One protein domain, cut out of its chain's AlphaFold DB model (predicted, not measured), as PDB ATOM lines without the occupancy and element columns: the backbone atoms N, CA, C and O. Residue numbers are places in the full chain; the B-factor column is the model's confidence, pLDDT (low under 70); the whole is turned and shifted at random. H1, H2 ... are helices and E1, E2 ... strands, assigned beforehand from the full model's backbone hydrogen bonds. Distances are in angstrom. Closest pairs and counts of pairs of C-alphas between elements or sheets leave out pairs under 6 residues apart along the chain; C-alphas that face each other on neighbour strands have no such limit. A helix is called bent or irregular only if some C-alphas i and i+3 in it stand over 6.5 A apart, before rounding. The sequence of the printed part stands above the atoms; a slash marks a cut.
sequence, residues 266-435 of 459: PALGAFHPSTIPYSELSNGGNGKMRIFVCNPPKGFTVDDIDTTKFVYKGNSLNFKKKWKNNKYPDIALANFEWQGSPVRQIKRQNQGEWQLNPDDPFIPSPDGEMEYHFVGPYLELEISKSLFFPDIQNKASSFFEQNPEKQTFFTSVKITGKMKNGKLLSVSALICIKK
ATOM      1  N   PRO A 266     -28.970 -15.484 -39.369       81.31
ATOM      2  CA  PRO A 266     -30.046 -16.267 -38.776       81.31
ATOM      3  C   PRO A 266     -29.952 -16.256 -37.245       81.31
ATOM      4  O   PRO A 266     -28.873 -16.137 -36.678       81.31
ATOM      5  N   ALA A 267     -31.079 -16.417 -36.567       88.50
ATOM      6  CA  ALA A 267     -31.144 -16.736 -35.145       88.50
ATOM      7  C   ALA A 267     -32.385 -17.588 -34.861       88.50
ATOM      8  O   ALA A 267     -33.305 -17.685 -35.680       88.50
ATOM      9  N   LEU A 268     -32.432 -18.206 -33.686       89.56
ATOM     10  CA  LEU A 268     -33.584 -18.996 -33.265       89.56
ATOM     11  C   LEU A 268     -34.417 -18.258 -32.229       89.56
ATOM     12  O   LEU A 268     -33.903 -17.479 -31.421       89.56
ATOM     13  N   GLY A 269     -35.710 -18.575 -32.215       91.88
ATOM     14  CA  GLY A 269     -36.613 -18.142 -31.167       91.88
ATOM     15  C   GLY A 269     -37.480 -19.261 -30.599       91.88
ATOM     16  O   GLY A 269     -37.708 -20.292 -31.234       91.88
ATOM     17  N   ALA A 270     -38.011 -19.030 -29.404       91.94
ATOM     18  CA  ALA A 270     -38.997 -19.896 -28.770       91.94
ATOM     19  C   ALA A 270     -40.106 -19.058 -28.130       91.94
ATOM     20  O   ALA A 270     -39.839 -18.052 -27.467       91.94
ATOM     21  N   PHE A 271     -41.358 -19.472 -28.320       91.75
ATOM     22  CA  PHE A 271     -42.501 -18.826 -27.675       91.75
ATOM     23  C   PHE A 271     -42.684 -19.299 -26.238       91.75
ATOM     24  O   PHE A 271     -42.423 -20.456 -25.917       91.75
ATOM     25  N   HIS A 272     -43.209 -18.418 -25.389       89.38
ATOM     26  CA  HIS A 272     -43.712 -18.770 -24.068       89.38
ATOM     27  C   HIS A 272     -45.170 -18.306 -23.888       89.38
ATOM     28  O   HIS A 272     -45.430 -17.095 -23.946       89.38
ATOM     29  N   PRO A 273     -46.107 -19.221 -23.570       88.38
ATOM     30  CA  PRO A 273     -45.911 -20.676 -23.486       88.38
ATOM     31  C   PRO A 273     -45.514 -21.289 -24.843       88.38
ATOM     32  O   PRO A 273     -45.888 -20.765 -25.892       88.38
ATOM     33  N   SER A 274     -44.739 -22.379 -24.826       86.81
ATOM     34  CA  SER A 274     -44.262 -23.040 -26.059       86.81
ATOM     35  C   SER A 274     -45.273 -24.006 -26.658       86.81
ATOM     36  O   SER A 274     -45.147 -24.382 -27.820       86.81
ATOM     37  N   THR A 275     -46.268 -24.421 -25.871       89.62
ATOM     38  CA  THR A 275     -47.447 -25.145 -26.349       89.62
ATOM     39  C   THR A 275     -48.686 -24.283 -26.150       89.62
ATOM     40  O   THR A 275     -48.946 -23.849 -25.031       89.62
ATOM     41  N   ILE A 276     -49.448 -24.048 -27.219       90.19
ATOM     42  CA  ILE A 276     -50.741 -23.356 -27.170       90.19
ATOM     43  C   ILE A 276     -51.864 -24.353 -27.500       90.19
ATOM     44  O   ILE A 276     -51.779 -25.061 -28.511       90.19
ATOM     45  N   PRO A 277     -52.936 -24.419 -26.691       90.94
ATOM     46  CA  PRO A 277     -54.150 -25.144 -27.050       90.94
ATOM     47  C   PRO A 277     -54.776 -24.600 -28.337       90.94
ATOM     48  O   PRO A 277     -54.999 -23.397 -28.461       90.94
ATOM     49  N   TYR A 278     -55.144 -25.474 -29.274       90.94
ATOM     50  CA  TYR A 278     -55.770 -25.071 -30.538       90.94
ATOM     51  C   TYR A 278     -57.044 -24.236 -30.312       90.94
ATOM     52  O   TYR A 278     -57.260 -23.232 -30.986       90.94
ATOM     53  N   SER A 279     -57.826 -24.575 -29.282       88.31
ATOM     54  CA  SER A 279     -59.024 -23.831 -28.868       88.31
ATOM     55  C   SER A 279     -58.752 -22.407 -28.364       88.31
ATOM     56  O   SER A 279     -59.674 -21.601 -28.282       88.31
ATOM     57  N   GLU A 280     -57.518 -22.081 -27.968       89.56
ATOM     58  CA  GLU A 280     -57.160 -20.725 -27.533       89.56
ATOM     59  C   GLU A 280     -56.978 -19.779 -28.729       89.56
ATOM     60  O   GLU A 280     -57.260 -18.583 -28.617       89.56
ATOM     61  N   LEU A 281     -56.557 -20.310 -29.883       87.81
ATOM     62  CA  LEU A 281     -56.268 -19.510 -31.074       87.81
ATOM     63  C   LEU A 281     -57.520 -18.801 -31.608       87.81
ATOM     64  O   LEU A 281     -57.455 -17.624 -31.954       87.81
ATOM     65  N   SER A 282     -58.675 -19.473 -31.573       74.31
ATOM     66  CA  SER A 282     -59.952 -18.943 -32.072       74.31
ATOM     67  C   SER A 282     -60.535 -17.795 -31.248       74.31
ATOM     68  O   SER A 282     -61.419 -17.091 -31.724       74.31
ATOM     69  N   ASN A 283     -60.050 -17.577 -30.023       70.56
ATOM     70  CA  ASN A 283     -60.547 -16.504 -29.161       70.56
ATOM     71  C   ASN A 283     -59.825 -15.165 -29.396       70.56
ATOM     72  O   ASN A 283     -60.082 -14.207 -28.668       70.56
ATOM     73  N   GLY A 284     -58.899 -15.101 -30.372       64.12
ATOM     74  CA  GLY A 284     -58.193 -13.878 -30.785       64.12
ATOM     75  C   GLY A 284     -57.467 -13.149 -29.648       64.12
ATOM     76  O   GLY A 284     -57.249 -11.946 -29.745       64.12
ATOM     77  N   GLY A 285     -57.164 -13.873 -28.562       65.06
ATOM     78  CA  GLY A 285     -57.187 -13.375 -27.186       65.06
ATOM     79  C   GLY A 285     -56.540 -12.013 -26.922       65.06
ATOM     80  O   GLY A 285     -55.540 -11.636 -27.522       65.06
ATOM     81  N   ASN A 286     -57.060 -11.293 -25.927       72.19
ATOM     82  CA  ASN A 286     -56.410 -10.087 -25.418       72.19
ATOM     83  C   ASN A 286     -55.105 -10.448 -24.690       72.19
ATOM     84  O   ASN A 286     -55.066 -11.378 -23.882       72.19
ATOM     85  N   GLY A 287     -54.035  -9.692 -24.946       85.81
ATOM     86  CA  GLY A 287     -52.755  -9.838 -24.253       85.81
ATOM     87  C   GLY A 287     -51.569  -9.995 -25.196       85.81
ATOM     88  O   GLY A 287     -51.642  -9.690 -26.386       85.81
ATOM     89  N   LYS A 288     -50.447 -10.452 -24.642       91.12
ATOM     90  CA  LYS A 288     -49.176 -10.562 -25.357       91.12
ATOM     91  C   LYS A 288     -48.570 -11.949 -25.186       91.12
ATOM     92  O   LYS A 288     -48.707 -12.560 -24.128       91.12
ATOM     93  N   MET A 289     -47.908 -12.421 -26.231       91.56
ATOM     94  CA  MET A 289     -47.028 -13.583 -26.198       91.56
ATOM     95  C   MET A 289     -45.593 -13.117 -25.992       91.56
ATOM     96  O   MET A 289     -45.195 -12.072 -26.509       91.56
ATOM     97  N   ARG A 290     -44.822 -13.915 -25.256       94.06
ATOM     98  CA  ARG A 290     -43.391 -13.694 -25.047       94.06
ATOM     99  C   ARG A 290     -42.615 -14.541 -26.047       94.06
ATOM    100  O   ARG A 290     -42.982 -15.691 -26.288       94.06
ATOM    101  N   ILE A 291     -41.554 -13.975 -26.604       94.94
ATOM    102  CA  ILE A 291     -40.633 -14.650 -27.518       94.94
ATOM    103  C   ILE A 291     -39.233 -14.496 -26.945       94.94
ATOM    104  O   ILE A 291     -38.808 -13.379 -26.648       94.94
ATOM    105  N   PHE A 292     -38.514 -15.602 -26.807       96.00
ATOM    106  CA  PHE A 292     -37.107 -15.591 -26.436       96.00
ATOM    107  C   PHE A 292     -36.250 -15.799 -27.675       96.00
ATOM    108  O   PHE A 292     -36.552 -16.702 -28.449       96.00
ATOM    109  N   VAL A 293     -35.201 -14.996 -27.856       95.94
ATOM    110  CA  VAL A 293     -34.297 -15.045 -29.021       95.94
ATOM    111  C   VAL A 293     -32.875 -15.337 -28.556       95.94
ATOM    112  O   VAL A 293     -32.360 -14.620 -27.693       95.94
ATOM    113  N   CYS A 294     -32.260 -16.390 -29.093       93.88
ATOM    114  CA  CYS A 294     -30.921 -16.830 -28.698       93.88
ATOM    115  C   CYS A 294     -29.796 -16.069 -29.422       93.88
ATOM    116  O   CYS A 294     -30.046 -15.178 -30.237       93.88
ATOM    117  N   ASN A 295     -28.546 -16.425 -29.105       91.50
ATOM    118  CA  ASN A 295     -27.375 -15.902 -29.803       91.50
ATOM    119  C   ASN A 295     -27.375 -16.327 -31.283       91.50
ATOM    120  O   ASN A 295     -27.660 -17.494 -31.568       91.50
ATOM    121  N   PRO A 296     -27.018 -15.419 -32.209       86.62
ATOM    122  CA  PRO A 296     -26.791 -15.781 -33.603       86.62
ATOM    123  C   PRO A 296     -25.524 -16.658 -33.790       86.62
ATOM    124  O   PRO A 296     -24.775 -16.882 -32.834       86.62
ATOM    125  N   PRO A 297     -25.263 -17.170 -35.011       78.69
ATOM    126  CA  PRO A 297     -24.091 -17.982 -35.325       78.69
ATOM    127  C   PRO A 297     -22.756 -17.278 -35.084       78.69
ATOM    128  O   PRO A 297     -22.647 -16.055 -35.189       78.69
ATOM    129  N   LYS A 298     -21.712 -18.106 -34.932       70.50
ATOM    130  CA  LYS A 298     -20.309 -17.804 -35.269       70.50
ATOM    131  C   LYS A 298     -19.846 -16.391 -34.879       70.50
ATOM    132  O   LYS A 298     -19.623 -15.560 -35.744       70.50
ATOM    133  N   GLY A 299     -19.637 -16.124 -33.592       72.25
ATOM    134  CA  GLY A 299     -18.982 -14.891 -33.126       72.25
ATOM    135  C   GLY A 299     -19.897 -13.675 -32.955       72.25
ATOM    136  O   GLY A 299     -19.475 -12.713 -32.320       72.25
ATOM    137  N   PHE A 300     -21.146 -13.734 -33.426       86.12
ATOM    138  CA  PHE A 300     -22.174 -12.796 -32.991       86.12
ATOM    139  C   PHE A 300     -22.784 -13.218 -31.660       86.12
ATOM    140  O   PHE A 300     -22.899 -14.397 -31.322       86.12
ATOM    141  N   THR A 301     -23.237 -12.221 -30.922       90.75
ATOM    142  CA  THR A 301     -23.963 -12.369 -29.671       90.75
ATOM    143  C   THR A 301     -25.259 -11.577 -29.739       90.75
ATOM    144  O   THR A 301     -25.456 -10.723 -30.605       90.75
ATOM    145  N   VAL A 302     -26.154 -11.795 -28.780       93.50
ATOM    146  CA  VAL A 302     -27.351 -10.955 -28.659       93.50
ATOM    147  C   VAL A 302     -27.048  -9.479 -28.379       93.50
ATOM    148  O   VAL A 302     -27.938  -8.646 -28.536       93.50
ATOM    149  N   ASP A 303     -25.821  -9.128 -27.978       94.69
ATOM    150  CA  ASP A 303     -25.406  -7.729 -27.831       94.69
ATOM    151  C   ASP A 303     -25.138  -7.045 -29.170       94.69
ATOM    152  O   ASP A 303     -25.171  -5.815 -29.236       94.69
ATOM    153  N   ASP A 304     -24.923  -7.809 -30.235       94.12
ATOM    154  CA  ASP A 304     -24.735  -7.286 -31.587       94.12
ATOM    155  C   ASP A 304     -26.071  -7.002 -32.283       94.12
ATOM    156  O   ASP A 304     -26.096  -6.409 -33.360       94.12
ATOM    157  N   ILE A 305     -27.189  -7.378 -31.658       95.00
ATOM    158  CA  ILE A 305     -28.544  -7.157 -32.159       95.00
ATOM    159  C   ILE A 305     -29.032  -5.752 -31.774       95.00
ATOM    160  O   ILE A 305     -28.894  -5.314 -30.627       95.00
ATOM    161  N   ASP A 306     -29.652  -5.045 -32.720       95.00
ATOM    162  CA  ASP A 306     -30.423  -3.835 -32.442       95.00
ATOM    163  C   ASP A 306     -31.818  -4.220 -31.930       95.00
ATOM    164  O   ASP A 306     -32.725  -4.599 -32.678       95.00
ATOM    165  N   THR A 307     -31.999  -4.113 -30.615       95.38
ATOM    166  CA  THR A 307     -33.233  -4.515 -29.936       95.38
ATOM    167  C   THR A 307     -34.439  -3.633 -30.263       95.38
ATOM    168  O   THR A 307     -35.562  -4.004 -29.925       95.38
ATOM    169  N   THR A 308     -34.242  -2.493 -30.929       92.50
ATOM    170  CA  THR A 308     -35.323  -1.571 -31.310       92.50
ATOM    171  C   THR A 308     -35.912  -1.863 -32.689       92.50
ATOM    172  O   THR A 308     -36.945  -1.302 -33.047       92.50
ATOM    173  N   LYS A 309     -35.283  -2.764 -33.452       91.25
ATOM    174  CA  LYS A 309     -35.581  -3.003 -34.872       91.25
ATOM    175  C   LYS A 309     -36.318  -4.311 -35.151       91.25
ATOM    176  O   LYS A 309     -36.429  -4.709 -36.304       91.25
ATOM    177  N   PHE A 310     -36.829  -4.985 -34.122       91.38
ATOM    178  CA  PHE A 310     -37.602  -6.212 -34.306       91.38
ATOM    179  C   PHE A 310     -38.996  -5.944 -34.870       91.38
ATOM    180  O   PHE A 310     -39.727  -5.085 -34.372       91.38
ATOM    181  N   VAL A 311     -39.388  -6.740 -35.861       86.81
ATOM    182  CA  VAL A 311     -40.628  -6.588 -36.616       86.81
ATOM    183  C   VAL A 311     -41.257  -7.958 -36.900       86.81
ATOM    184  O   VAL A 311     -40.581  -8.929 -37.236       86.81
ATOM    185  N   TYR A 312     -42.582  -8.042 -36.789       85.19
ATOM    186  CA  TYR A 312     -43.379  -9.179 -37.254       85.19
ATOM    187  C   TYR A 312     -44.521  -8.680 -38.136       85.19
ATOM    188  O   TYR A 312     -45.358  -7.901 -37.674       85.19
ATOM    189  N   LYS A 313     -44.557  -9.111 -39.405       75.19
ATOM    190  CA  LYS A 313     -45.527  -8.631 -40.411       75.19
ATOM    191  C   LYS A 313     -45.660  -7.098 -40.380       75.19
ATOM    192  O   LYS A 313     -46.755  -6.563 -40.229       75.19
ATOM    193  N   GLY A 314     -44.512  -6.412 -40.368       71.75
ATOM    194  CA  GLY A 314     -44.353  -4.952 -40.240       71.75
ATOM    195  C   GLY A 314     -44.809  -4.285 -38.949       71.75
ATOM    196  O   GLY A 314     -44.711  -3.070 -38.833       71.75
ATOM    197  N   ASN A 315     -45.276  -5.043 -37.964       81.44
ATOM    198  CA  ASN A 315     -45.567  -4.502 -36.647       81.44
ATOM    199  C   ASN A 315     -44.311  -4.601 -35.783       81.44
ATOM    200  O   ASN A 315     -43.767  -5.695 -35.608       81.44
ATOM    201  N   SER A 316     -43.864  -3.476 -35.226       87.25
ATOM    202  CA  SER A 316     -42.736  -3.465 -34.295       87.25
ATOM    203  C   SER A 316     -43.029  -4.338 -33.077       87.25
ATOM    204  O   SER A 316     -44.105  -4.264 -32.471       87.25
ATOM    205  N   LEU A 317     -42.055  -5.160 -32.699       90.75
ATOM    206  CA  LEU A 317     -42.114  -5.952 -31.478       90.75
ATOM    207  C   LEU A 317     -41.547  -5.157 -30.305       90.75
ATOM    208  O   LEU A 317     -40.623  -4.360 -30.452       90.75
ATOM    209  N   ASN A 318     -42.085  -5.396 -29.109       92.25
ATOM    210  CA  ASN A 318     -41.603  -4.708 -27.917       92.25
ATOM    211  C   ASN A 318     -40.455  -5.498 -27.297       92.25
ATOM    212  O   ASN A 318     -40.686  -6.569 -26.735       92.25
ATOM    213  N   PHE A 319     -39.241  -4.954 -27.325       96.31
ATOM    214  CA  PHE A 319     -38.158  -5.477 -26.500       96.31
ATOM    215  C   PHE A 319     -38.461  -5.269 -25.016       96.31
ATOM    216  O   PHE A 319     -38.888  -4.192 -24.593       96.31
ATOM    217  N   LYS A 320     -38.235  -6.309 -24.212       96.56
ATOM    218  CA  LYS A 320     -38.404  -6.245 -22.759       96.56
ATOM    219  C   LYS A 320     -37.103  -6.122 -22.024       96.56
ATOM    220  O   LYS A 320     -36.921  -5.181 -21.256       96.56
ATOM    221  N   LYS A 321     -36.245  -7.117 -22.194       96.12
ATOM    222  CA  LYS A 321     -34.968  -7.192 -21.501       96.12
ATOM    223  C   LYS A 321     -34.090  -8.270 -22.111       96.12
ATOM    224  O   LYS A 321     -34.560  -9.183 -22.786       96.12
ATOM    225  N   LYS A 322     -32.806  -8.164 -21.796       96.06
ATOM    226  CA  LYS A 322     -31.806  -9.204 -22.004       96.06
ATOM    227  C   LYS A 322     -31.684 -10.036 -20.728       96.06
ATOM    228  O   LYS A 322     -31.586  -9.487 -19.629       96.06
ATOM    229  N   TRP A 323     -31.657 -11.347 -20.882       95.19
ATOM    230  CA  TRP A 323     -31.415 -12.315 -19.823       95.19
ATOM    231  C   TRP A 323     -29.975 -12.811 -19.880       95.19
ATOM    232  O   TRP A 323     -29.407 -12.940 -20.959       95.19
ATOM    233  N   LYS A 324     -29.377 -13.110 -18.723       89.50
ATOM    234  CA  LYS A 324     -27.989 -13.604 -18.639       89.50
ATOM    235  C   LYS A 324     -27.838 -15.110 -18.890       89.50
ATOM    236  O   LYS A 324     -26.722 -15.534 -19.139       89.50
ATOM    237  N   ASN A 325     -28.929 -15.879 -18.827       89.75
ATOM    238  CA  ASN A 325     -28.943 -17.347 -18.804       89.75
ATOM    239  C   ASN A 325     -28.064 -17.943 -17.691       89.75
ATOM    240  O   ASN A 325     -26.901 -18.262 -17.890       89.75
ATOM    241  N   ASN A 326     -28.621 -18.108 -16.491       88.12
ATOM    242  CA  ASN A 326     -27.835 -18.595 -15.350       88.12
ATOM    243  C   ASN A 326     -27.458 -20.082 -15.465       88.12
ATOM    244  O   ASN A 326     -26.527 -20.519 -14.793       88.12
ATOM    245  N   LYS A 327     -28.188 -20.859 -16.273       88.75
ATOM    246  CA  LYS A 327     -27.984 -22.306 -16.399       88.75
ATOM    247  C   LYS A 327     -26.891 -22.637 -17.412       88.75
ATOM    248  O   LYS A 327     -26.021 -23.455 -17.124       88.75
ATOM    249  N   TYR A 328     -26.915 -21.969 -18.563       89.56
ATOM    250  CA  TYR A 328     -25.915 -22.104 -19.620       89.56
ATOM    251  C   TYR A 328     -25.372 -20.719 -20.005       89.56
ATOM    252  O   TYR A 328     -25.713 -20.199 -21.064       89.56
ATOM    253  N   PRO A 329     -24.554 -20.085 -19.145       88.12
ATOM    254  CA  PRO A 329     -24.170 -18.676 -19.295       88.12
ATOM    255  C   PRO A 329     -23.174 -18.395 -20.422       88.12
ATOM    256  O   PRO A 329     -23.032 -17.242 -20.822       88.12
ATOM    257  N   ASP A 330     -22.481 -19.417 -20.922       85.38
ATOM    258  CA  ASP A 330     -21.426 -19.284 -21.928       85.38
ATOM    259  C   ASP A 330     -21.808 -20.036 -23.211       85.38
ATOM    260  O   ASP A 330     -22.262 -21.181 -23.161       85.38
ATOM    261  N   ILE A 331     -21.611 -19.382 -24.359       85.25
ATOM    262  CA  ILE A 331     -21.836 -19.949 -25.694       85.25
ATOM    263  C   ILE A 331     -20.938 -21.172 -25.922       85.25
ATOM    264  O   ILE A 331     -21.364 -22.121 -26.575       85.25
ATOM    265  N   ALA A 332     -19.741 -21.210 -25.324       84.38
ATOM    266  CA  ALA A 332     -18.829 -22.353 -25.402       84.38
ATOM    267  C   ALA A 332     -19.394 -23.642 -24.773       84.38
ATOM    268  O   ALA A 332     -18.857 -24.724 -24.997       84.38
ATOM    269  N   LEU A 333     -20.485 -23.552 -24.000       85.69
ATOM    270  CA  LEU A 333     -21.202 -24.720 -23.481       85.69
ATOM    271  C   LEU A 333     -22.135 -25.359 -24.518       85.69
ATOM    272  O   LEU A 333     -22.724 -26.404 -24.224       85.69
ATOM    273  N   ALA A 334     -22.298 -24.762 -25.704       87.31
ATOM    274  CA  ALA A 334     -22.991 -25.405 -26.810       87.31
ATOM    275  C   ALA A 334     -22.323 -26.735 -27.162       87.31
ATOM    276  O   ALA A 334     -21.102 -26.857 -27.201       87.31
ATOM    277  N   ASN A 335     -23.147 -27.735 -27.457       86.69
ATOM    278  CA  ASN A 335     -22.686 -29.029 -27.961       86.69
ATOM    279  C   ASN A 335     -23.339 -29.397 -29.296       86.69
ATOM    280  O   ASN A 335     -23.176 -30.523 -29.761       86.69
ATOM    281  N   PHE A 336     -24.136 -28.488 -29.851       83.81
ATOM    282  CA  PHE A 336     -24.866 -28.684 -31.087       83.81
ATOM    283  C   PHE A 336     -25.144 -27.326 -31.745       83.81
ATOM    284  O   PHE A 336     -25.233 -26.302 -31.064       83.81
ATOM    285  N   GLU A 337     -25.306 -27.328 -33.062       76.62
ATOM    286  CA  GLU A 337     -25.726 -26.162 -33.835       76.62
ATOM    287  C   GLU A 337     -27.074 -26.472 -34.493       76.62
ATOM    288  O   GLU A 337     -27.184 -27.402 -35.289       76.62
ATOM    289  N   TRP A 338     -28.116 -25.716 -34.145       71.56
ATOM    290  CA  TRP A 338     -29.447 -25.873 -34.736       71.56
ATOM    291  C   TRP A 338     -29.733 -24.677 -35.643       71.56
ATOM    292  O   TRP A 338     -29.687 -23.540 -35.195       71.56
ATOM    293  N   GLN A 339     -29.982 -24.915 -36.934       69.19
ATOM    294  CA  GLN A 339     -30.162 -23.855 -37.948       69.19
ATOM    295  C   GLN A 339     -29.124 -22.714 -37.833       69.19
ATOM    296  O   GLN A 339     -29.468 -21.532 -37.854       69.19
ATOM    297  N   GLY A 340     -27.850 -23.067 -37.642       68.88
ATOM    298  CA  GLY A 340     -26.750 -22.107 -37.527       68.88
ATOM    299  C   GLY A 340     -26.519 -21.525 -36.129       68.88
ATOM    300  O   GLY A 340     -25.457 -20.965 -35.885       68.88
ATOM    301  N   SER A 341     -27.465 -21.637 -35.192       81.62
ATOM    302  CA  SER A 341     -27.302 -21.042 -33.859       81.62
ATOM    303  C   SER A 341     -26.761 -22.053 -32.838       81.62
ATOM    304  O   SER A 341     -27.206 -23.208 -32.821       81.62
ATOM    305  N   PRO A 342     -25.840 -21.632 -31.950       85.75
ATOM    306  CA  PRO A 342     -25.293 -22.494 -30.911       85.75
ATOM    307  C   PRO A 342     -26.360 -22.822 -29.860       85.75
ATOM    308  O   PRO A 342     -27.029 -21.932 -29.329       85.75
ATOM    309  N   VAL A 343     -26.507 -24.108 -29.538       88.69
ATOM    310  CA  VAL A 343     -27.476 -24.605 -28.551       88.69
ATOM    311  C   VAL A 343     -26.895 -25.749 -27.719       88.69
ATOM    312  O   VAL A 343     -25.915 -26.404 -28.088       88.69
ATOM    313  N   ARG A 344     -27.533 -26.025 -26.581       91.38
ATOM    314  CA  ARG A 344     -27.303 -27.242 -25.803       91.38
ATOM    315  C   ARG A 344     -28.414 -28.244 -26.111       91.38
ATOM    316  O   ARG A 344     -29.546 -28.065 -25.676       91.38
ATOM    317  N   GLN A 345     -28.088 -29.300 -26.847       90.69
ATOM    318  CA  GLN A 345     -29.015 -30.398 -27.119       90.69
ATOM    319  C   GLN A 345     -29.064 -31.354 -25.920       90.69
ATOM    320  O   GLN A 345     -28.023 -31.837 -25.458       90.69
ATOM    321  N   ILE A 346     -30.271 -31.618 -25.419       89.62
ATOM    322  CA  ILE A 346     -30.537 -32.464 -24.250       89.62
ATOM    323  C   ILE A 346     -31.685 -33.421 -24.571       89.62
ATOM    324  O   ILE A 346     -32.646 -33.047 -25.233       89.62
ATOM    325  N   LYS A 347     -31.603 -34.661 -24.074       87.88
ATOM    326  CA  LYS A 347     -32.709 -35.616 -24.173       87.88
ATOM    327  C   LYS A 347     -33.825 -35.240 -23.202       87.88
ATOM    328  O   LYS A 347     -33.583 -35.052 -22.009       87.88
ATOM    329  N   ARG A 348     -35.049 -35.188 -23.712       83.69
ATOM    330  CA  ARG A 348     -36.239 -34.803 -22.964       83.69
ATOM    331  C   ARG A 348     -36.552 -35.807 -21.856       83.69
ATOM    332  O   ARG A 348     -36.573 -37.016 -22.084       83.69
ATOM    333  N   GLN A 349     -36.814 -35.296 -20.654       73.81
ATOM    334  CA  GLN A 349     -37.102 -36.134 -19.482       73.81
ATOM    335  C   GLN A 349     -38.585 -36.498 -19.346       73.81
ATOM    336  O   GLN A 349     -38.897 -37.583 -18.867       73.81
ATOM    337  N   ASN A 350     -39.497 -35.625 -19.790       70.19
ATOM    338  CA  ASN A 350     -40.942 -35.805 -19.641       70.19
ATOM    339  C   ASN A 350     -41.653 -35.712 -20.993       70.19
ATOM    340  O   ASN A 350     -41.454 -34.756 -21.738       70.19
ATOM    341  N   GLN A 351     -42.531 -36.670 -21.290       66.56
ATOM    342  CA  GLN A 351     -43.415 -36.603 -22.454       66.56
ATOM    343  C   GLN A 351     -44.651 -35.747 -22.129       66.56
ATOM    344  O   GLN A 351     -45.215 -35.859 -21.042       66.56
ATOM    345  N   GLY A 352     -45.078 -34.886 -23.058       71.19
ATOM    346  CA  GLY A 352     -46.259 -34.033 -22.874       71.19
ATOM    347  C   GLY A 352     -46.080 -32.613 -23.403       71.19
ATOM    348  O   GLY A 352     -45.388 -32.392 -24.399       71.19
ATOM    349  N   GLU A 353     -46.719 -31.645 -22.748       77.44
ATOM    350  CA  GLU A 353     -46.647 -30.229 -23.127       77.44
ATOM    351  C   GLU A 353     -45.257 -29.647 -22.892       77.44
ATOM    352  O   GLU A 353     -44.560 -29.998 -21.937       77.44
ATOM    353  N   TRP A 354     -44.854 -28.743 -23.777       76.75
ATOM    354  CA  TRP A 354     -43.600 -28.020 -23.649       76.75
ATOM    355  C   TRP A 354     -43.788 -26.865 -22.671       76.75
ATOM    356  O   TRP A 354     -44.274 -25.790 -23.030       76.75
ATOM    357  N   GLN A 355     -43.433 -27.123 -21.415       75.19
ATOM    358  CA  GLN A 355     -43.467 -26.151 -20.328       75.19
ATOM    359  C   GLN A 355     -42.124 -25.422 -20.275       75.19
ATOM    360  O   GLN A 355     -41.242 -25.763 -19.489       75.19
ATOM    361  N   LEU A 356     -41.940 -24.453 -21.172       77.50
ATOM    362  CA  LEU A 356     -40.717 -23.659 -21.209       77.50
ATOM    363  C   LEU A 356     -40.599 -22.825 -19.935       77.50
ATOM    364  O   LEU A 356     -41.505 -22.069 -19.593       77.50
ATOM    365  N   ASN A 357     -39.461 -22.939 -19.254       82.88
ATOM    366  CA  ASN A 357     -39.116 -22.067 -18.143       82.88
ATOM    367  C   ASN A 357     -38.441 -20.803 -18.701       82.88
ATOM    368  O   ASN A 357     -37.422 -20.929 -19.377       82.88
ATOM    369  N   PRO A 358     -38.952 -19.589 -18.426       82.69
ATOM    370  CA  PRO A 358     -38.306 -18.352 -18.850       82.69
ATOM    371  C   PRO A 358     -36.837 -18.220 -18.451       82.69
ATOM    372  O   PRO A 358     -36.122 -17.536 -19.164       82.69
ATOM    373  N   ASP A 359     -36.395 -18.842 -17.352       85.81
ATOM    374  CA  ASP A 359     -34.993 -18.801 -16.908       85.81
ATOM    375  C   ASP A 359     -34.083 -19.778 -17.678       85.81
ATOM    376  O   ASP A 359     -32.858 -19.629 -17.655       85.81
ATOM    377  N   ASP A 360     -34.675 -20.752 -18.371       87.88
ATOM    378  CA  ASP A 360     -34.012 -21.791 -19.163       87.88
ATOM    379  C   ASP A 360     -34.808 -22.059 -20.456       87.88
ATOM    380  O   ASP A 360     -35.454 -23.105 -20.597       87.88
ATOM    381  N   PRO A 361     -34.846 -21.082 -21.381       90.06
ATOM    382  CA  PRO A 361     -35.579 -21.227 -22.624       90.06
ATOM    383  C   PRO A 361     -34.924 -22.275 -23.524       90.06
ATOM    384  O   PRO A 361     -33.700 -22.348 -23.662       90.06
ATOM    385  N   PHE A 362     -35.767 -23.051 -24.191       89.75
ATOM    386  CA  PHE A 362     -35.352 -24.054 -25.155       89.75
ATOM    387  C   PHE A 362     -36.316 -24.081 -26.339       89.75
ATOM    388  O   PHE A 362     -37.455 -23.620 -26.261       89.75
ATOM    389  N   ILE A 363     -35.866 -24.654 -27.447       85.62
ATOM    390  CA  ILE A 363     -36.693 -24.872 -28.631       85.62
ATOM    391  C   ILE A 363     -37.283 -26.276 -28.540       85.62
ATOM    392  O   ILE A 363     -36.524 -27.234 -28.354       85.62
ATOM    393  N   PRO A 364     -38.610 -26.423 -28.668       76.38
ATOM    394  CA  PRO A 364     -39.233 -27.735 -28.632       76.38
ATOM    395  C   PRO A 364     -38.905 -28.512 -29.915       76.38
ATOM    396  O   PRO A 364     -39.201 -28.038 -31.006       76.38
ATOM    397  N   SER A 365     -38.302 -29.700 -29.830       72.88
ATOM    398  CA  SER A 365     -37.986 -30.467 -31.042       72.88
ATOM    399  C   SER A 365     -39.239 -31.117 -31.648       72.88
ATOM    400  O   SER A 365     -40.008 -31.746 -30.911       72.88
ATOM    401  N   PRO A 366     -39.444 -31.052 -32.981       65.69
ATOM    402  CA  PRO A 366     -40.513 -31.790 -33.659       65.69
ATOM    403  C   PRO A 366     -40.421 -33.315 -33.500       65.69
ATOM    404  O   PRO A 366     -41.443 -33.990 -33.592       65.69
ATOM    405  N   ASP A 367     -39.222 -33.860 -33.246       68.38
ATOM    406  CA  ASP A 367     -39.016 -35.293 -32.969       68.38
ATOM    407  C   ASP A 367     -39.560 -35.732 -31.595       68.38
ATOM    408  O   ASP A 367     -39.742 -36.920 -31.349       68.38
ATOM    409  N   GLY A 368     -39.858 -34.776 -30.706       68.62
ATOM    410  CA  GLY A 368     -40.392 -35.014 -29.367       68.62
ATOM    411  C   GLY A 368     -39.404 -35.600 -28.352       68.62
ATOM    412  O   GLY A 368     -39.757 -35.681 -27.172       68.62
ATOM    413  N   GLU A 369     -38.191 -35.973 -28.767       79.12
ATOM    414  CA  GLU A 369     -37.184 -36.634 -27.928       79.12
ATOM    415  C   GLU A 369     -36.105 -35.678 -27.420       79.12
ATOM    416  O   GLU A 369     -35.496 -35.946 -26.380       79.12
ATOM    417  N   MET A 370     -35.871 -34.574 -28.132       83.06
ATOM    418  CA  MET A 370     -34.806 -33.621 -27.825       83.06
ATOM    419  C   MET A 370     -35.335 -32.239 -27.440       83.06
ATOM    420  O   MET A 370     -36.368 -31.781 -27.921       83.06
ATOM    421  N   GLU A 371     -34.584 -31.540 -26.597       87.69
ATOM    422  CA  GLU A 371     -34.779 -30.128 -26.269       87.69
ATOM    423  C   GLU A 371     -33.486 -29.373 -26.615       87.69
ATOM    424  O   GLU A 371     -32.384 -29.827 -26.285       87.69
ATOM    425  N   TYR A 372     -33.603 -28.231 -27.297       89.31
ATOM    426  CA  TYR A 372     -32.451 -27.407 -27.682       89.31
ATOM    427  C   TYR A 372     -32.418 -26.146 -26.829       89.31
ATOM    428  O   TYR A 372     -33.071 -25.149 -27.140       89.31
ATOM    429  N   HIS A 373     -31.686 -26.203 -25.724       93.00
ATOM    430  CA  HIS A 373     -31.588 -25.103 -24.775       93.00
ATOM    431  C   HIS A 373     -30.706 -23.990 -25.318       93.00
ATOM    432  O   HIS A 373     -29.677 -24.236 -25.956       93.00
ATOM    433  N   PHE A 374     -31.096 -22.754 -25.030       94.50
ATOM    434  CA  PHE A 374     -30.270 -21.605 -25.358       94.50
ATOM    435  C   PHE A 374     -28.991 -21.634 -24.522       94.50
ATOM    436  O   PHE A 374     -29.007 -21.988 -23.341       94.50
ATOM    437  N   VAL A 375     -27.887 -21.216 -25.134       91.62
ATOM    438  CA  VAL A 375     -26.618 -20.961 -24.449       91.62
ATOM    439  C   VAL A 375     -26.257 -19.489 -24.568       91.62
ATOM    440  O   VAL A 375     -26.611 -18.825 -25.547       91.62
ATOM    441  N   GLY A 376     -25.560 -18.976 -23.563       92.50
ATOM    442  CA  GLY A 376     -25.280 -17.558 -23.433       92.50
ATOM    443  C   GLY A 376     -26.533 -16.717 -23.158       92.50
ATOM    444  O   GLY A 376     -27.643 -17.243 -23.002       92.50
ATOM    445  N   PRO A 377     -26.367 -15.385 -23.098       94.12
ATOM    446  CA  PRO A 377     -27.473 -14.455 -22.931       94.12
ATOM    447  C   PRO A 377     -28.506 -14.558 -24.062       94.12
ATOM    448  O   PRO A 377     -28.157 -14.876 -25.195       94.12
ATOM    449  N   TYR A 378     -29.765 -14.234 -23.768       95.94
ATOM    450  CA  TYR A 378     -30.862 -14.216 -24.745       95.94
ATOM    451  C   TYR A 378     -31.770 -13.000 -24.543       95.94
ATOM    452  O   TYR A 378     -31.782 -12.380 -23.476       95.94
ATOM    453  N   LEU A 379     -32.527 -12.633 -25.573       97.31
ATOM    454  CA  LEU A 379     -33.451 -11.497 -25.539       97.31
ATOM    455  C   LEU A 379     -34.878 -11.968 -25.271       97.31
ATOM    456  O   LEU A 379     -35.259 -13.052 -25.696       97.31
ATOM    457  N   GLU A 380     -35.672 -11.135 -24.605       97.19
ATOM    458  CA  GLU A 380     -37.121 -11.295 -24.497       97.19
ATOM    459  C   GLU A 380     -37.834 -10.184 -25.273       97.19
ATOM    460  O   GLU A 380     -37.616  -8.994 -25.020       97.19
ATOM    461  N   LEU A 381     -38.715 -10.593 -26.183       96.69
ATOM    462  CA  LEU A 381     -39.608  -9.744 -26.963       96.69
ATOM    463  C   LEU A 381     -41.066 -10.050 -26.604       96.69
ATOM    464  O   LEU A 381     -41.397 -11.150 -26.158       96.69
ATOM    465  N   GLU A 382     -41.956  -9.097 -26.860       95.50
ATOM    466  CA  GLU A 382     -43.400  -9.308 -26.814       95.50
ATOM    467  C   GLU A 382     -44.069  -9.013 -28.155       95.50
ATOM    468  O   GLU A 382     -43.845  -7.960 -28.761       95.50
ATOM    469  N   ILE A 383     -44.999  -9.890 -28.525       91.94
ATOM    470  CA  ILE A 383     -45.919  -9.726 -29.652       91.94
ATOM    471  C   ILE A 383     -47.367  -9.752 -29.154       91.94
ATOM    472  O   ILE A 383     -47.697 -10.487 -28.224       91.94
ATOM    473  N   SER A 384     -48.253  -8.952 -29.748       89.75
ATOM    474  CA  SER A 384     -49.677  -8.988 -29.391       89.75
ATOM    475  C   SER A 384     -50.341 -10.268 -29.899       89.75
ATOM    476  O   SER A 384     -50.142 -10.662 -31.051       89.75
ATOM    477  N   LYS A 385     -51.173 -10.895 -29.061       90.56
ATOM    478  CA  LYS A 385     -51.951 -12.083 -29.442       90.56
ATOM    479  C   LYS A 385     -52.886 -11.796 -30.618       90.56
ATOM    480  O   LYS A 385     -53.003 -12.641 -31.494       90.56
ATOM    481  N   SER A 386     -53.455 -10.593 -30.708       86.06
ATOM    482  CA  SER A 386     -54.346 -10.214 -31.813       86.06
ATOM    483  C   SER A 386     -53.651 -10.145 -33.178       86.06
ATOM    484  O   SER A 386     -54.297 -10.354 -34.198       86.06
ATOM    485  N   LEU A 387     -52.340  -9.881 -33.208       82.56
ATOM    486  CA  LEU A 387     -51.533  -9.911 -34.435       82.56
ATOM    487  C   LEU A 387     -51.105 -11.337 -34.802       82.56
ATOM    488  O   LEU A 387     -50.996 -11.679 -35.976       82.56
ATOM    489  N   PHE A 388     -50.829 -12.153 -33.788       86.12
ATOM    490  CA  PHE A 388     -50.193 -13.458 -33.926       86.12
ATOM    491  C   PHE A 388     -51.191 -14.614 -34.101       86.12
ATOM    492  O   PHE A 388     -51.009 -15.465 -34.967       86.12
ATOM    493  N   PHE A 389     -52.254 -14.658 -33.292       89.38
ATOM    494  CA  PHE A 389     -53.171 -15.803 -33.214       89.38
ATOM    495  C   PHE A 389     -53.912 -16.087 -34.521       89.38
ATOM    496  O   PHE A 389     -53.951 -17.259 -34.888       89.38
ATOM    497  N   PRO A 390     -54.424 -15.086 -35.266       84.31
ATOM    498  CA  PRO A 390     -55.096 -15.356 -36.535       84.31
ATOM    499  C   PRO A 390     -54.193 -16.063 -37.561       84.31
ATOM    500  O   PRO A 390     -54.635 -16.991 -38.233       84.31
ATOM    501  N   ASP A 391     -52.907 -15.686 -37.644       79.81
ATOM    502  CA  ASP A 391     -51.944 -16.323 -38.562       79.81
ATOM    503  C   ASP A 391     -51.733 -17.803 -38.229       79.81
ATOM    504  O   ASP A 391     -51.719 -18.667 -39.105       79.81
ATOM    505  N   ILE A 392     -51.575 -18.099 -36.940       87.88
ATOM    506  CA  ILE A 392     -51.306 -19.456 -36.467       87.88
ATOM    507  C   ILE A 392     -52.561 -20.317 -36.494       87.88
ATOM    508  O   ILE A 392     -52.463 -21.505 -36.791       87.88
ATOM    509  N   GLN A 393     -53.730 -19.733 -36.229       88.00
ATOM    510  CA  GLN A 393     -55.009 -20.425 -36.320       88.00
ATOM    511  C   GLN A 393     -55.231 -20.970 -37.727       88.00
ATOM    512  O   GLN A 393     -55.527 -22.152 -37.863       88.00
ATOM    513  N   ASN A 394     -55.027 -20.143 -38.756       80.12
ATOM    514  CA  ASN A 394     -55.212 -20.560 -40.145       80.12
ATOM    515  C   ASN A 394     -54.274 -21.721 -40.503       80.12
ATOM    516  O   ASN A 394     -54.731 -22.755 -40.978       80.12
ATOM    517  N   LYS A 395     -52.978 -21.603 -40.174       81.06
ATOM    518  CA  LYS A 395     -51.987 -22.674 -40.401       81.06
ATOM    519  C   LYS A 395     -52.349 -23.967 -39.665       81.06
ATOM    520  O   LYS A 395     -52.216 -25.054 -40.221       81.06
ATOM    521  N   ALA A 396     -52.793 -23.852 -38.415       85.94
ATOM    522  CA  ALA A 396     -53.167 -25.000 -37.600       85.94
ATOM    523  C   ALA A 396     -54.468 -25.663 -38.083       85.94
ATOM    524  O   ALA A 396     -54.531 -26.889 -38.068       85.94
ATOM    525  N   SER A 397     -55.469 -24.895 -38.534       83.25
ATOM    526  CA  SER A 397     -56.722 -25.440 -39.087       83.25
ATOM    527  C   SER A 397     -56.438 -26.287 -40.315       83.25
ATOM    528  O   SER A 397     -56.735 -27.479 -40.298       83.25
ATOM    529  N   SER A 398     -55.741 -25.718 -41.307       74.56
ATOM    530  CA  SER A 398     -55.367 -26.434 -42.529       74.56
ATOM    531  C   SER A 398     -54.583 -27.710 -42.209       74.56
ATOM    532  O   SER A 398     -54.927 -28.786 -42.690       74.56
ATOM    533  N   PHE A 399     -53.580 -27.633 -41.325       79.12
ATOM    534  CA  PHE A 399     -52.794 -28.811 -40.949       79.12
ATOM    535  C   PHE A 399     -53.648 -29.906 -40.296       79.12
ATOM    536  O   PHE A 399     -53.496 -31.086 -40.610       79.12
ATOM    537  N   PHE A 400     -54.532 -29.539 -39.366       84.25
ATOM    538  CA  PHE A 400     -55.330 -30.499 -38.610       84.25
ATOM    539  C   PHE A 400     -56.520 -31.071 -39.376       84.25
ATOM    540  O   PHE A 400     -56.965 -32.161 -39.010       84.25
ATOM    541  N   GLU A 401     -57.019 -30.360 -40.385       78.88
ATOM    542  CA  GLU A 401     -57.997 -30.857 -41.357       78.88
ATOM    543  C   GLU A 401     -57.365 -31.913 -42.268       78.88
ATOM    544  O   GLU A 401     -57.940 -32.982 -42.452       78.88
ATOM    545  N   GLN A 402     -56.149 -31.655 -42.756       64.06
ATOM    546  CA  GLN A 402     -55.394 -32.586 -43.603       64.06
ATOM    547  C   GLN A 402     -54.851 -33.794 -42.830       64.06
ATOM    548  O   GLN A 402     -54.703 -34.880 -43.381       64.06
ATOM    549  N   ASN A 403     -54.556 -33.611 -41.540       71.81
ATOM    550  CA  ASN A 403     -53.965 -34.629 -40.671       71.81
ATOM    551  C   ASN A 403     -54.832 -34.816 -39.406       71.81
ATOM    552  O   ASN A 403     -54.438 -34.415 -38.295       71.81
ATOM    553  N   PRO A 404     -56.052 -35.371 -39.539       80.94
ATOM    554  CA  PRO A 404     -57.018 -35.462 -38.446       80.94
ATOM    555  C   PRO A 404     -56.509 -36.281 -37.251       80.94
ATOM    556  O   PRO A 404     -56.846 -35.966 -36.105       80.94
ATOM    557  N   GLU A 405     -55.651 -37.271 -37.488       83.00
ATOM    558  CA  GLU A 405     -55.047 -38.149 -36.487       83.00
ATOM    559  C   GLU A 405     -53.948 -37.471 -35.655       83.00
ATOM    560  O   GLU A 405     -53.713 -37.853 -34.502       83.00
ATOM    561  N   LYS A 406     -53.293 -36.432 -36.193       82.62
ATOM    562  CA  LYS A 406     -52.240 -35.698 -35.480       82.62
ATOM    563  C   LYS A 406     -52.835 -34.865 -34.348       82.62
ATOM    564  O   LYS A 406     -53.815 -34.140 -34.530       82.62
ATOM    565  N   GLN A 407     -52.187 -34.937 -33.186       87.00
ATOM    566  CA  GLN A 407     -52.557 -34.187 -31.977       87.00
ATOM    567  C   GLN A 407     -51.770 -32.885 -31.805       87.00
ATOM    568  O   GLN A 407     -52.197 -32.001 -31.064       87.00
ATOM    569  N   THR A 408     -50.627 -32.761 -32.477       87.12
ATOM    570  CA  THR A 408     -49.719 -31.618 -32.364       87.12
ATOM    571  C   THR A 408     -49.284 -31.139 -33.737       87.12
ATOM    572  O   THR A 408     -49.014 -31.950 -34.621       87.12
ATOM    573  N   PHE A 409     -49.161 -29.828 -33.878       85.88
ATOM    574  CA  PHE A 409     -48.626 -29.147 -35.044       85.88
ATOM    575  C   PHE A 409     -47.477 -28.249 -34.594       85.88
ATOM    576  O   PHE A 409     -47.654 -27.415 -33.708       85.88
ATOM    577  N   PHE A 410     -46.297 -28.428 -35.180       85.31
ATOM    578  CA  PHE A 410     -45.160 -27.541 -34.950       85.31
ATOM    579  C   PHE A 410     -45.029 -26.603 -36.135       85.31
ATOM    580  O   PHE A 410     -45.005 -27.046 -37.281       85.31
ATOM    581  N   THR A 411     -44.921 -25.309 -35.860       82.25
ATOM    582  CA  THR A 411     -44.727 -24.312 -36.908       82.25
ATOM    583  C   THR A 411     -43.724 -23.264 -36.466       82.25
ATOM    584  O   THR A 411     -43.643 -22.915 -35.286       82.25
ATOM    585  N   SER A 412     -42.924 -22.794 -37.420       80.69
ATOM    586  CA  SER A 412     -41.980 -21.707 -37.199       80.69
ATOM    587  C   SER A 412     -42.594 -20.387 -37.645       80.69
ATOM    588  O   SER A 412     -43.262 -20.293 -38.676       80.69
ATOM    589  N   VAL A 413     -42.355 -19.363 -36.845       82.25
ATOM    590  CA  VAL A 413     -42.840 -18.005 -37.023       82.25
ATOM    591  C   VAL A 413     -41.624 -17.149 -37.313       82.25
ATOM    592  O   VAL A 413     -40.736 -17.018 -36.471       82.25
ATOM    593  N   LYS A 414     -41.576 -16.579 -38.513       82.25
ATOM    594  CA  LYS A 414     -40.475 -15.708 -38.912       82.25
ATOM    595  C   LYS A 414     -40.656 -14.324 -38.306       82.25
ATOM    596  O   LYS A 414     -41.718 -13.717 -38.436       82.25
ATOM    597  N   ILE A 415     -39.613 -13.846 -37.645       86.38
ATOM    598  CA  ILE A 415     -39.495 -12.496 -37.102       86.38
ATOM    599  C   ILE A 415     -38.246 -11.887 -37.723       86.38
ATOM    600  O   ILE A 415     -37.195 -12.526 -37.756       86.38
ATOM    601  N   THR A 416     -38.349 -10.656 -38.200       85.44
ATOM    602  CA  THR A 416     -37.204  -9.920 -38.730       85.44
ATOM    603  C   THR A 416     -36.683  -8.941 -37.684       85.44
ATOM    604  O   THR A 416     -37.400  -8.505 -36.782       85.44
ATOM    605  N   GLY A 417     -35.399  -8.626 -37.764       88.94
ATOM    606  CA  GLY A 417     -34.724  -7.642 -36.933       88.94
ATOM    607  C   GLY A 417     -33.505  -7.082 -37.654       88.94
ATOM    608  O   GLY A 417     -33.266  -7.395 -38.822       88.94
ATOM    609  N   LYS A 418     -32.696  -6.295 -36.942       88.38
ATOM    610  CA  LYS A 418     -31.399  -5.830 -37.442       88.38
ATOM    611  C   LYS A 418     -30.295  -6.061 -36.426       88.38
ATOM    612  O   LYS A 418     -30.506  -6.009 -35.218       88.38
ATOM    613  N   MET A 419     -29.105  -6.299 -36.945       90.94
ATOM    614  CA  MET A 419     -27.846  -6.214 -36.229       90.94
ATOM    615  C   MET A 419     -27.407  -4.745 -36.172       90.94
ATOM    616  O   MET A 419     -27.717  -3.953 -37.061       90.94
ATOM    617  N   LYS A 420     -26.624  -4.366 -35.161       91.12
ATOM    618  CA  LYS A 420     -26.089  -3.001 -34.996       91.12
ATOM    619  C   LYS A 420     -25.160  -2.568 -36.131       91.12
ATOM    620  O   LYS A 420     -24.989  -1.378 -36.361       91.12
ATOM    621  N   ASN A 421     -24.566  -3.527 -36.838       85.50
ATOM    622  CA  ASN A 421     -23.758  -3.283 -38.034       85.50
ATOM    623  C   ASN A 421     -24.605  -3.122 -39.316       85.50
ATOM    624  O   ASN A 421     -24.042  -3.069 -40.404       85.50
ATOM    625  N   GLY A 422     -25.936  -3.076 -39.200       82.56
ATOM    626  CA  GLY A 422     -26.864  -2.894 -40.316       82.56
ATOM    627  C   GLY A 422     -27.303  -4.183 -41.009       82.56
ATOM    628  O   GLY A 422     -28.253  -4.131 -41.787       82.56
ATOM    629  N   LYS A 423     -26.681  -5.336 -40.714       82.94
ATOM    630  CA  LYS A 423     -27.106  -6.631 -41.271       82.94
ATOM    631  C   LYS A 423     -28.513  -6.983 -40.799       82.94
ATOM    632  O   LYS A 423     -28.901  -6.655 -39.677       82.94
ATOM    633  N   LEU A 424     -29.276  -7.676 -41.633       81.81
ATOM    634  CA  LEU A 424     -30.587  -8.170 -41.237       81.81
ATOM    635  C   LEU A 424     -30.435  -9.332 -40.265       81.81
ATOM    636  O   LEU A 424     -29.503 -10.121 -40.367       81.81
ATOM    637  N   LEU A 425     -31.363  -9.440 -39.324       86.12
ATOM    638  CA  LEU A 425     -31.488 -10.578 -38.426       86.12
ATOM    639  C   LEU A 425     -32.776 -11.324 -38.789       86.12
ATOM    640  O   LEU A 425     -33.858 -10.740 -38.760       86.12
ATOM    641  N   SER A 426     -32.673 -12.611 -39.104       84.81
ATOM    642  CA  SER A 426     -33.822 -13.475 -39.381       84.81
ATOM    643  C   SER A 426     -34.007 -14.470 -38.246       84.81
ATOM    644  O   SER A 426     -33.235 -15.417 -38.110       84.81
ATOM    645  N   VAL A 427     -35.051 -14.285 -37.440       88.44
ATOM    646  CA  VAL A 427     -35.363 -15.154 -36.305       88.44
ATOM    647  C   VAL A 427     -36.447 -16.160 -36.687       88.44
ATOM    648  O   VAL A 427     -37.582 -15.786 -36.985       88.44
ATOM    649  N   SER A 428     -36.121 -17.447 -36.597       85.00
ATOM    650  CA  SER A 428     -37.085 -18.546 -36.728       85.00
ATOM    651  C   SER A 428     -37.597 -18.948 -35.345       85.00
ATOM    652  O   SER A 428     -36.938 -19.704 -34.629       85.00
ATOM    653  N   ALA A 429     -38.764 -18.438 -34.941       89.06
ATOM    654  CA  ALA A 429     -39.339 -18.700 -33.624       89.06
ATOM    655  C   ALA A 429     -40.322 -19.878 -33.650       89.06
ATOM    656  O   ALA A 429     -41.368 -19.808 -34.289       89.06
ATOM    657  N   LEU A 430     -40.007 -20.972 -32.956       86.25
ATOM    658  CA  LEU A 430     -40.817 -22.190 -33.005       86.25
ATOM    659  C   LEU A 430     -41.937 -22.195 -31.957       86.25
ATOM    660  O   LEU A 430     -41.743 -21.768 -30.814       86.25
ATOM    661  N   ILE A 431     -43.095 -22.737 -32.342       89.00
ATOM    662  CA  ILE A 431     -44.234 -22.965 -31.451       89.00
ATOM    663  C   ILE A 431     -44.915 -24.311 -31.720       89.00
ATOM    664  O   ILE A 431     -44.961 -24.786 -32.856       89.00
ATOM    665  N   CYS A 432     -45.460 -24.917 -30.663       89.31
ATOM    666  CA  CYS A 432     -46.289 -26.114 -30.733       89.31
ATOM    667  C   CYS A 432     -47.764 -25.752 -30.513       89.31
ATOM    668  O   CYS A 432     -48.111 -25.100 -29.529       89.31
ATOM    669  N   ILE A 433     -48.642 -26.214 -31.398       90.88
ATOM    670  CA  ILE A 433     -50.095 -26.120 -31.259       90.88
ATOM    671  C   ILE A 433     -50.645 -27.513 -30.994       90.88
ATOM    672  O   ILE A 433     -50.303 -28.459 -31.700       90.88
ATOM    673  N   LYS A 434     -51.502 -27.655 -29.984       90.50
ATOM    674  CA  LYS A 434     -52.029 -28.955 -29.553       90.50
ATOM    675  C   LYS A 434     -53.551 -28.990 -29.636       90.50
ATOM    676  O   LYS A 434     -54.212 -28.112 -29.084       90.50
ATOM    677  N   LYS A 435     -54.118 -30.025 -30.266       88.44
ATOM    678  CA  LYS A 435     -55.559 -30.312 -30.189       88.44
ATOM    679  C   LYS A 435     -55.920 -30.610 -28.734       88.44
ATOM    680  O   LYS A 435     -55.443 -31.575 -28.142       88.44
TER     681      LYS A 435
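What this domain is: This is residues 266 to 435 of the 459 residues of an uncharacterized protein of Thermoanaerobaculaceae bacterium (UniProt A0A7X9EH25). One large seven-stranded sheet bends back on itself at E1 like part of a barrel, its edges E3 and E4 coming close together, and a small four-stranded sheet, E5 E6 E8 E7, packs face to face with part of it in a sandwich, the strands of the one crossing those of the other at 43 degrees. H2 and the short H1 pack on the large sheet at one end. The printed part has 170 residues, with two named helices and eleven named strands in the order E1 H1 E2 E3 E4 E5 E6 E7 E8 E9 H2 E10 E11, a mixed class. The large sheet, E3 E10 E11 E1 E2 E9 E4, is mixed; the small one, E5 E6 E8 E7, is antiparallel. The whole is compact, with a radius of gyration of the C-alphas of 15.5 A and spans of 43 by 37 by 23 A.

Where its parts are: Find C-alpha 266 at (-30.046, -16.267, -38.776), where E1, residues 266 to 277, begins; it bends by 60 degrees at residue 272. In the same sheet look for E2 at 288 to 293, E3 at 305 to 312, bending by 82 degrees at residue 308, E4 at 318 to 323, E9 at 378 to 384, E10 at 408 to 419, 33.7 A long, and E11 at 424 to 434, 32.1 A long, ending at C-alpha 434 (-52.029, -28.955, -29.553). The small sheet holds E5 at 336 to 338, E6 at 341 to 347, E7 at 362 to 364 and E8 at 370 to 374. H1 is 278 to 281; H2, 385 to 402, is 25.2 A long and only just irregular, C-alphas 387 and 390 being 6.8 A apart.

How they stand to each other: Start in the folded sheet, one sheet bent into two leaves: E3 E10 E11 face E2 E9 E4, with E1 as the hinge. E11 and E1 are parallel, with N 269 and O 428 2.9 A apart; E1 and E2 are antiparallel, with N 270 and O 292 2.9 A apart. E10 and E11 form a hairpin, with N 413 and O 429 2.8 A apart. In the sandwich, two sheets face to face, the closest C-alphas of E1 and E7 are those of Ala 270 and Ile 363, 5.5 A apart. H2 is on the large sheet at a height over the sheet of 9.0 A, over E10 and only just over E11, with 3 C-alphas; it touches H1 with residues 389 to 396 alone, closest at Leu 281 and Phe 389, C-alphas 5.3 A apart. H1 only grazes that sheet. In H2, 12 of 14 O i to N i+4 pairs are within hydrogen-bond range; H1 is too short for one.

The domain as a whole: The C-alphas farthest apart, of Glu 405 and Asn 421, are 46.9 A apart. The printed part has no cut. Long links join E2 to E3, E4 to E5 and E6 to E7. Confidence is under 70 at residues 284 to 285, 339 to 340, 351, 366 to 368 and 402.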